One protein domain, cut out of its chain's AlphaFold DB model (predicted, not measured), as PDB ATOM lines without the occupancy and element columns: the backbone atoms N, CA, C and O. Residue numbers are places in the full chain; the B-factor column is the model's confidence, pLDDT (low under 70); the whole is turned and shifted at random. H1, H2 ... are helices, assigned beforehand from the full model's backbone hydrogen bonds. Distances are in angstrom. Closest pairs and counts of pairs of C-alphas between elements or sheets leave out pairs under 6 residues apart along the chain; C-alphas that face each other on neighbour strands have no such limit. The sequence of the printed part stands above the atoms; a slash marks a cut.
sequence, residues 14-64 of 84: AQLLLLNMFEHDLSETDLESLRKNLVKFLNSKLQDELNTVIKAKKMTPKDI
ATOM      1  N   ALA A  14      -3.826   9.769 -19.827       68.56
ATOM      2  CA  ALA A  14      -3.328   8.614 -19.083       68.56
ATOM      3  C   ALA A  14      -1.843   8.748 -18.703       68.56
ATOM      4  O   ALA A  14      -1.454   8.379 -17.599       68.56
ATOM      5  N   GLN A  15      -1.012   9.295 -19.593       68.12
ATOM      6  CA  GLN A  15       0.410   9.529 -19.330       68.12
ATOM      7  C   GLN A  15       0.628  10.657 -18.314       68.12
ATOM      8  O   GLN A  15       1.502  10.540 -17.464       68.12
ATOM      9  N   LEU A  16      -0.192  11.713 -18.366       71.06
ATOM     10  CA  LEU A  16      -0.201  12.778 -17.357       71.06
ATOM     11  C   LEU A  16      -0.630  12.252 -15.988       71.06
ATOM     12  O   LEU A  16       0.022  12.538 -14.992       71.06
ATOM     13  N   LEU A  17      -1.685  11.433 -15.941       70.00
ATOM     14  CA  LEU A  17      -2.140  10.819 -14.696       70.00
ATOM     15  C   LEU A  17      -1.046   9.940 -14.076       70.00
ATOM     16  O   LEU A  17      -0.818  10.012 -12.876       70.00
ATOM     17  N   LEU A  18      -0.342   9.153 -14.898       70.31
ATOM     18  CA  LEU A  18       0.785   8.340 -14.438       70.31
ATOM     19  C   LEU A  18       1.905   9.194 -13.851       70.31
ATOM     20  O   LEU A  18       2.423   8.846 -12.800       70.31
ATOM     21  N   LEU A  19       2.251  10.308 -14.495       68.56
ATOM     22  CA  LEU A  19       3.245  11.252 -13.982       68.56
ATOM     23  C   LEU A  19       2.829  11.855 -12.637       68.56
ATOM     24  O   LEU A  19       3.632  11.849 -11.710       68.56
ATOM     25  N   ASN A  20       1.568  12.266 -12.500       68.62
ATOM     26  CA  ASN A  20       1.042  12.811 -11.247       68.62
ATOM     27  C   ASN A  20       1.044  11.777 -10.107       68.62
ATOM     28  O   ASN A  20       1.178  12.144  -8.945       68.62
ATOM     29  N   MET A  21       0.937  10.477 -10.408       65.06
ATOM     30  CA  MET A  21       1.077   9.434  -9.381       65.06
ATOM     31  C   MET A  21       2.500   9.361  -8.807       65.06
ATOM     32  O   MET A  21       2.657   8.914  -7.677       65.06
ATOM     33  N   PHE A  22       3.515   9.814  -9.550       67.00
ATOM     34  CA  PHE A  22       4.910   9.880  -9.097       67.00
ATOM     35  C   PHE A  22       5.314  11.259  -8.544       67.00
ATOM     36  O   PHE A  22       6.444  11.407  -8.088       67.00
ATOM     37  N   GLU A  23       4.429  12.266  -8.572       65.69
ATOM     38  CA  GLU A  23       4.664  13.570  -7.920       65.69
ATOM     39  C   GLU A  23       4.523  13.506  -6.392       65.69
ATOM     40  O   GLU A  23       4.950  14.421  -5.688       65.69
ATOM     41  N   HIS A  24       3.939  12.429  -5.868       65.25
ATOM     42  CA  HIS A  24       3.806  12.187  -4.437       65.25
ATOM     43  C   HIS A  24       4.817  11.134  -3.974       65.25
ATOM     44  O   HIS A  24       5.071  10.163  -4.689       65.25
ATOM     45  N   ASP A  25       5.351  11.303  -2.759       67.06
ATOM     46  CA  ASP A  25       6.180  10.290  -2.099       67.06
ATOM     47  C   ASP A  25       5.339   9.028  -1.852       67.06
ATOM     48  O   ASP A  25       4.603   8.909  -0.870       67.06
ATOM     49  N   LEU A  26       5.412   8.090  -2.794       68.25
ATOM     50  CA  LEU A  26       4.852   6.754  -2.658       68.25
ATOM     51  C   LEU A  26       5.782   5.910  -1.789       68.25
ATOM     52  O   LEU A  26       7.002   5.938  -1.956       68.25
ATOM     53  N   SER A  27       5.203   5.105  -0.899       78.31
ATOM     54  CA  SER A  27       5.985   4.087  -0.203       78.31
ATOM     55  C   SER A  27       6.563   3.091  -1.216       78.31
ATOM     56  O   SER A  27       5.971   2.841  -2.271       78.31
ATOM     57  N   GLU A  28       7.711   2.492  -0.906       73.38
ATOM     58  CA  GLU A  28       8.357   1.512  -1.791       73.38
ATOM     59  C   GLU A  28       7.411   0.344  -2.139       73.38
ATOM     60  O   GLU A  28       7.342  -0.099  -3.286       73.38
ATOM     61  N   THR A  29       6.583  -0.069  -1.177       80.50
ATOM     62  CA  THR A  29       5.545  -1.095  -1.341       80.50
ATOM     63  C   THR A  29       4.464  -0.691  -2.348       80.50
ATOM     64  O   THR A  29       4.036  -1.507  -3.175       80.50
ATOM     65  N   ASP A  30       4.020   0.566  -2.302       75.00
ATOM     66  CA  ASP A  30       3.001   1.093  -3.213       75.00
ATOM     67  C   ASP A  30       3.567   1.270  -4.620       75.00
ATOM     68  O   ASP A  30       2.907   0.939  -5.608       75.00
ATOM     69  N   LEU A  31       4.823   1.709  -4.721       75.94
ATOM     70  CA  LEU A  31       5.535   1.852  -5.986       75.94
ATOM     71  C   LEU A  31       5.760   0.493  -6.657       75.94
ATOM     72  O   LEU A  31       5.559   0.346  -7.868       75.94
ATOM     73  N   GLU A  32       6.112  -0.533  -5.883       76.38
ATOM     74  CA  GLU A  32       6.270  -1.884  -6.406       76.38
ATOM     75  C   GLU A  32       4.932  -2.498  -6.849       76.38
ATOM     76  O   GLU A  32       4.850  -3.133  -7.909       76.38
ATOM     77  N   SER A  33       3.861  -2.255  -6.095       77.38
ATOM     78  CA  SER A  33       2.505  -2.676  -6.465       77.38
ATOM     79  C   SER A  33       2.021  -1.977  -7.738       77.38
ATOM     80  O   SER A  33       1.501  -2.626  -8.652       77.38
ATOM     81  N   LEU A  34       2.258  -0.669  -7.851       79.69
ATOM     82  CA  LEU A  34       1.936   0.124  -9.035       79.69
ATOM     83  C   LEU A  34       2.704  -0.381 -10.260       79.69
ATOM     84  O   LEU A  34       2.106  -0.615 -11.312       79.69
ATOM     85  N   ARG A  35       4.008  -0.638 -10.116       77.12
ATOM     86  CA  ARG A  35       4.842  -1.212 -11.178       77.12
ATOM     87  C   ARG A  35       4.298  -2.556 -11.654       77.12
ATOM     88  O   ARG A  35       4.158  -2.755 -12.860       77.12
ATOM     89  N   LYS A  36       3.970  -3.472 -10.737       78.44
ATOM     90  CA  LYS A  36       3.408  -4.792 -11.083       78.44
ATOM     91  C   LYS A  36       2.097  -4.656 -11.856       78.44
ATOM     92  O   LYS A  36       1.923  -5.308 -12.886       78.44
ATOM     93  N   ASN A  37       1.212  -3.769 -11.408       80.62
ATOM     94  CA  ASN A  37      -0.072  -3.533 -12.062       80.62
ATOM     95  C   ASN A  37       0.085  -2.905 -13.452       80.62
ATOM     96  O   ASN A  37      -0.569  -3.353 -14.395       80.62
ATOM     97  N   LEU A  38       0.991  -1.938 -13.614       78.62
ATOM     98  CA  LEU A  38       1.266  -1.312 -14.910       78.62
ATOM     99  C   LEU A  38       1.862  -2.296 -15.910       78.62
ATOM    100  O   LEU A  38       1.406  -2.358 -17.050       78.62
ATOM    101  N   VAL A  39       2.832  -3.107 -15.481       78.50
ATOM    102  CA  VAL A  39       3.424  -4.149 -16.331       78.50
ATOM    103  C   VAL A  39       2.362  -5.158 -16.759       78.50
ATOM    104  O   VAL A  39       2.272  -5.491 -17.939       78.50
ATOM    105  N   LYS A  40       1.508  -5.606 -15.833       78.19
ATOM    106  CA  LYS A  40       0.417  -6.538 -16.143       78.19
ATOM    107  C   LYS A  40      -0.571  -5.946 -17.149       78.19
ATOM    108  O   LYS A  40      -0.943  -6.620 -18.109       78.19
ATOM    109  N   PHE A  41      -0.974  -4.692 -16.954       81.50
ATOM    110  CA  PHE A  41      -1.901  -4.000 -17.846       81.50
ATOM    111  C   PHE A  41      -1.318  -3.809 -19.252       81.50
ATOM    112  O   PHE A  41      -1.975  -4.142 -20.238       81.50
ATOM    113  N   LEU A  42      -0.075  -3.328 -19.350       78.19
ATOM    114  CA  LEU A  42       0.604  -3.130 -20.632       78.19
ATOM    115  C   LEU A  42       0.828  -4.453 -21.365       78.19
ATOM    116  O   LEU A  42       0.597  -4.514 -22.568       78.19
ATOM    117  N   ASN A  43       1.196  -5.522 -20.654       75.94
ATOM    118  CA  ASN A  43       1.314  -6.853 -21.250       75.94
ATOM    119  C   ASN A  43      -0.023  -7.346 -21.811       75.94
ATOM    120  O   ASN A  43      -0.055  -7.850 -22.927       75.94
ATOM    121  N   SER A  44      -1.129  -7.164 -21.083       78.25
ATOM    122  CA  SER A  44      -2.460  -7.530 -21.585       78.25
ATOM    123  C   SER A  44      -2.822  -6.738 -22.844       78.25
ATOM    124  O   SER A  44      -3.231  -7.321 -23.843       78.25
ATOM    125  N   LYS A  45      -2.608  -5.417 -22.824       78.06
ATOM    126  CA  LYS A  45      -2.848  -4.532 -23.973       78.06
ATOM    127  C   LYS A  45      -2.013  -4.924 -25.193       78.06
ATOM    128  O   LYS A  45      -2.541  -4.967 -26.299       78.06
ATOM    129  N   LEU A  46      -0.735  -5.241 -24.984       73.56
ATOM    130  CA  LEU A  46       0.160  -5.709 -26.039       73.56
ATOM    131  C   LEU A  46      -0.312  -7.036 -26.629       73.56
ATOM    132  O   LEU A  46      -0.301  -7.178 -27.844       73.56
ATOM    133  N   GLN A  47      -0.762  -7.987 -25.807       74.00
ATOM    134  CA  GLN A  47      -1.313  -9.253 -26.302       74.00
ATOM    135  C   GLN A  47      -2.579  -9.035 -27.142       74.00
ATOM    136  O   GLN A  47      -2.727  -9.643 -28.201       74.00
ATOM    137  N   ASP A  48      -3.465  -8.127 -26.731       78.81
ATOM    138  CA  ASP A  48      -4.676  -7.790 -27.488       78.81
ATOM    139  C   ASP A  48      -4.361  -7.121 -28.837       78.81
ATOM    140  O   ASP A  48      -4.942  -7.472 -29.872       78.81
ATOM    141  N   GLU A  49      -3.414  -6.180 -28.856       74.75
ATOM    142  CA  GLU A  49      -2.933  -5.552 -30.090       74.75
ATOM    143  C   GLU A  49      -2.240  -6.566 -31.004       74.75
ATOM    144  O   GLU A  49      -2.506  -6.602 -32.207       74.75
ATOM    145  N   LEU A  50      -1.412  -7.443 -30.441       73.88
ATOM    146  CA  LEU A  50      -0.698  -8.480 -31.176       73.88
ATOM    147  C   LEU A  50      -1.689  -9.474 -31.804       73.88
ATOM    148  O   LEU A  50      -1.602  -9.753 -32.998       73.88
ATOM    149  N   ASN A  51      -2.724  -9.888 -31.068       75.88
ATOM    150  CA  ASN A  51      -3.832 -10.693 -31.590       75.88
ATOM    151  C   ASN A  51      -4.603  -9.985 -32.714       75.88
ATOM    152  O   ASN A  51      -5.012 -10.617 -33.691       75.88
ATOM    153  N   THR A  52      -4.797  -8.671 -32.596       80.12
ATOM    154  CA  THR A  52      -5.464  -7.858 -33.621       80.12
ATOM    155  C   THR A  52      -4.627  -7.802 -34.900       80.12
ATOM    156  O   THR A  52      -5.155  -8.010 -35.992       80.12
ATOM    157  N   VAL A  53      -3.312  -7.606 -34.776       73.94
ATOM    158  CA  VAL A  53      -2.376  -7.574 -35.909       73.94
ATOM    159  C   VAL A  53      -2.243  -8.945 -36.572       73.94
ATOM    160  O   VAL A  53      -2.293  -9.012 -37.800       73.94
ATOM    161  N   ILE A  54      -2.139 -10.034 -35.801       73.25
ATOM    162  CA  ILE A  54      -2.101 -11.408 -36.332       73.25
ATOM    163  C   ILE A  54      -3.337 -11.679 -37.188       73.25
ATOM    164  O   ILE A  54      -3.215 -12.128 -38.330       73.25
ATOM    165  N   LYS A  55      -4.527 -11.362 -36.659       75.25
ATOM    166  CA  LYS A  55      -5.797 -11.542 -37.375       75.25
ATOM    167  C   LYS A  55      -5.862 -10.686 -38.637       75.25
ATOM    168  O   LYS A  55      -6.243 -11.192 -39.689       75.25
ATOM    169  N   ALA A  56      -5.454  -9.418 -38.555       73.88
ATOM    170  CA  ALA A  56      -5.458  -8.500 -39.692       73.88
ATOM    171  C   ALA A  56      -4.487  -8.931 -40.804       73.88
ATOM    172  O   ALA A  56      -4.807  -8.815 -41.986       73.88
ATOM    173  N   LYS A  57      -3.317  -9.464 -40.438       74.19
ATOM    174  CA  LYS A  57      -2.285  -9.915 -41.384       74.19
ATOM    175  C   LYS A  57      -2.414 -11.385 -41.799       74.19
ATOM    176  O   LYS A  57      -1.578 -11.851 -42.566       74.19
ATOM    177  N   LYS A  58      -3.439 -12.108 -41.320       70.44
ATOM    178  CA  LYS A  58      -3.617 -13.564 -41.513       70.44
ATOM    179  C   LYS A  58      -2.341 -14.366 -41.206       70.44
ATOM    180  O   LYS A  58      -2.066 -15.366 -41.864       70.44
ATOM    181  N   MET A  59      -1.557 -13.906 -40.232       62.94
ATOM    182  CA  MET A  59      -0.320 -14.577 -39.833       62.94
ATOM    183  C   MET A  59      -0.673 -15.878 -39.115       62.94
ATOM    184  O   MET A  59      -1.586 -15.914 -38.288       62.94
ATOM    185  N   THR A  60       0.022 -16.960 -39.447       61.94
ATOM    186  CA  THR A  60      -0.151 -18.242 -38.765       61.94
ATOM    187  C   THR A  60       0.787 -18.322 -37.557       61.94
ATOM    188  O   THR A  60       1.809 -17.637 -37.538       61.94
ATOM    189  N   PRO A  61       0.513 -19.172 -36.549       58.12
ATOM    190  CA  PRO A  61       1.422 -19.377 -35.415       58.12
ATOM    191  C   PRO A  61       2.861 -19.741 -35.810       58.12
ATOM    192  O   PRO A  61       3.776 -19.524 -35.032       58.12
ATOM    193  N   LYS A  62       3.067 -20.260 -37.030       58.16
ATOM    194  CA  LYS A  62       4.387 -20.579 -37.591       58.16
ATOM    195  C   LYS A  62       5.169 -19.350 -38.071       58.16
ATOM    196  O   LYS A  62       6.383 -19.433 -38.197       58.16
ATOM    197  N   ASP A  63       4.486 -18.238 -38.334       56.75
ATOM    198  CA  ASP A  63       5.087 -16.963 -38.750       56.75
ATOM    199  C   ASP A  63       5.447 -16.080 -37.545       56.75
ATOM    200  O   ASP A  63       6.178 -15.096 -37.668       56.75
ATOM    201  N   ILE A  64       4.914 -16.423 -36.371       59.88
ATOM    202  CA  ILE A  64       5.199 -15.762 -35.104       59.88
ATOM    203  C   ILE A  64       6.362 -16.523 -34.476       59.88
ATOM    204  O   ILE A  64       6.167 -17.443 -33.686       59.88
TER     205      ILE A  64
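Overview. This is residues 14 to 64 of the 84 residues of an uncharacterized protein of Arcicella aurantiaca (UniProt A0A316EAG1). A short helix, H1, leads through a loop that turns back into one long helix, H2, and the two make an open hook with a gap between them. H2 makes the longest axis, and residues 58 to 64 turn aside at its far end. The printed part has 51 residues, with two named helices in the order H1, H2, and no named strand; its class is all helix. It is extended, with a radius of gyration of the C-alphas of 16.3 A and spans of 47 by 21 by 10 A.

Along the chain. Find C-alpha 14 at (-3.328, 8.614, -19.083); from there H1, residues 14 to 21, runs to Met 21. Next find C-alpha 28 at (8.357, 1.512, -1.791), where H2, residues 28 to 57, begins; it runs 42.6 A to C-alpha 57 at (-2.285, -9.915, -41.384).

Arrangement. H1 and H2 are apart, with no C-alpha of the one within 8 A of the other. Residues 39 to 50 of H2 stand free. In H1 and H2 every O i to N i+4 pair is within hydrogen-bond range.

Size, cuts and confidence. The C-alphas of Asp 25 and Lys 58, the two farthest apart, are 47.1 A apart. The printed part has no cut, and the six-residue link is short. Look for pLDDT under 70 at residues 14 to 15, 19 to 26 and 59 to 64.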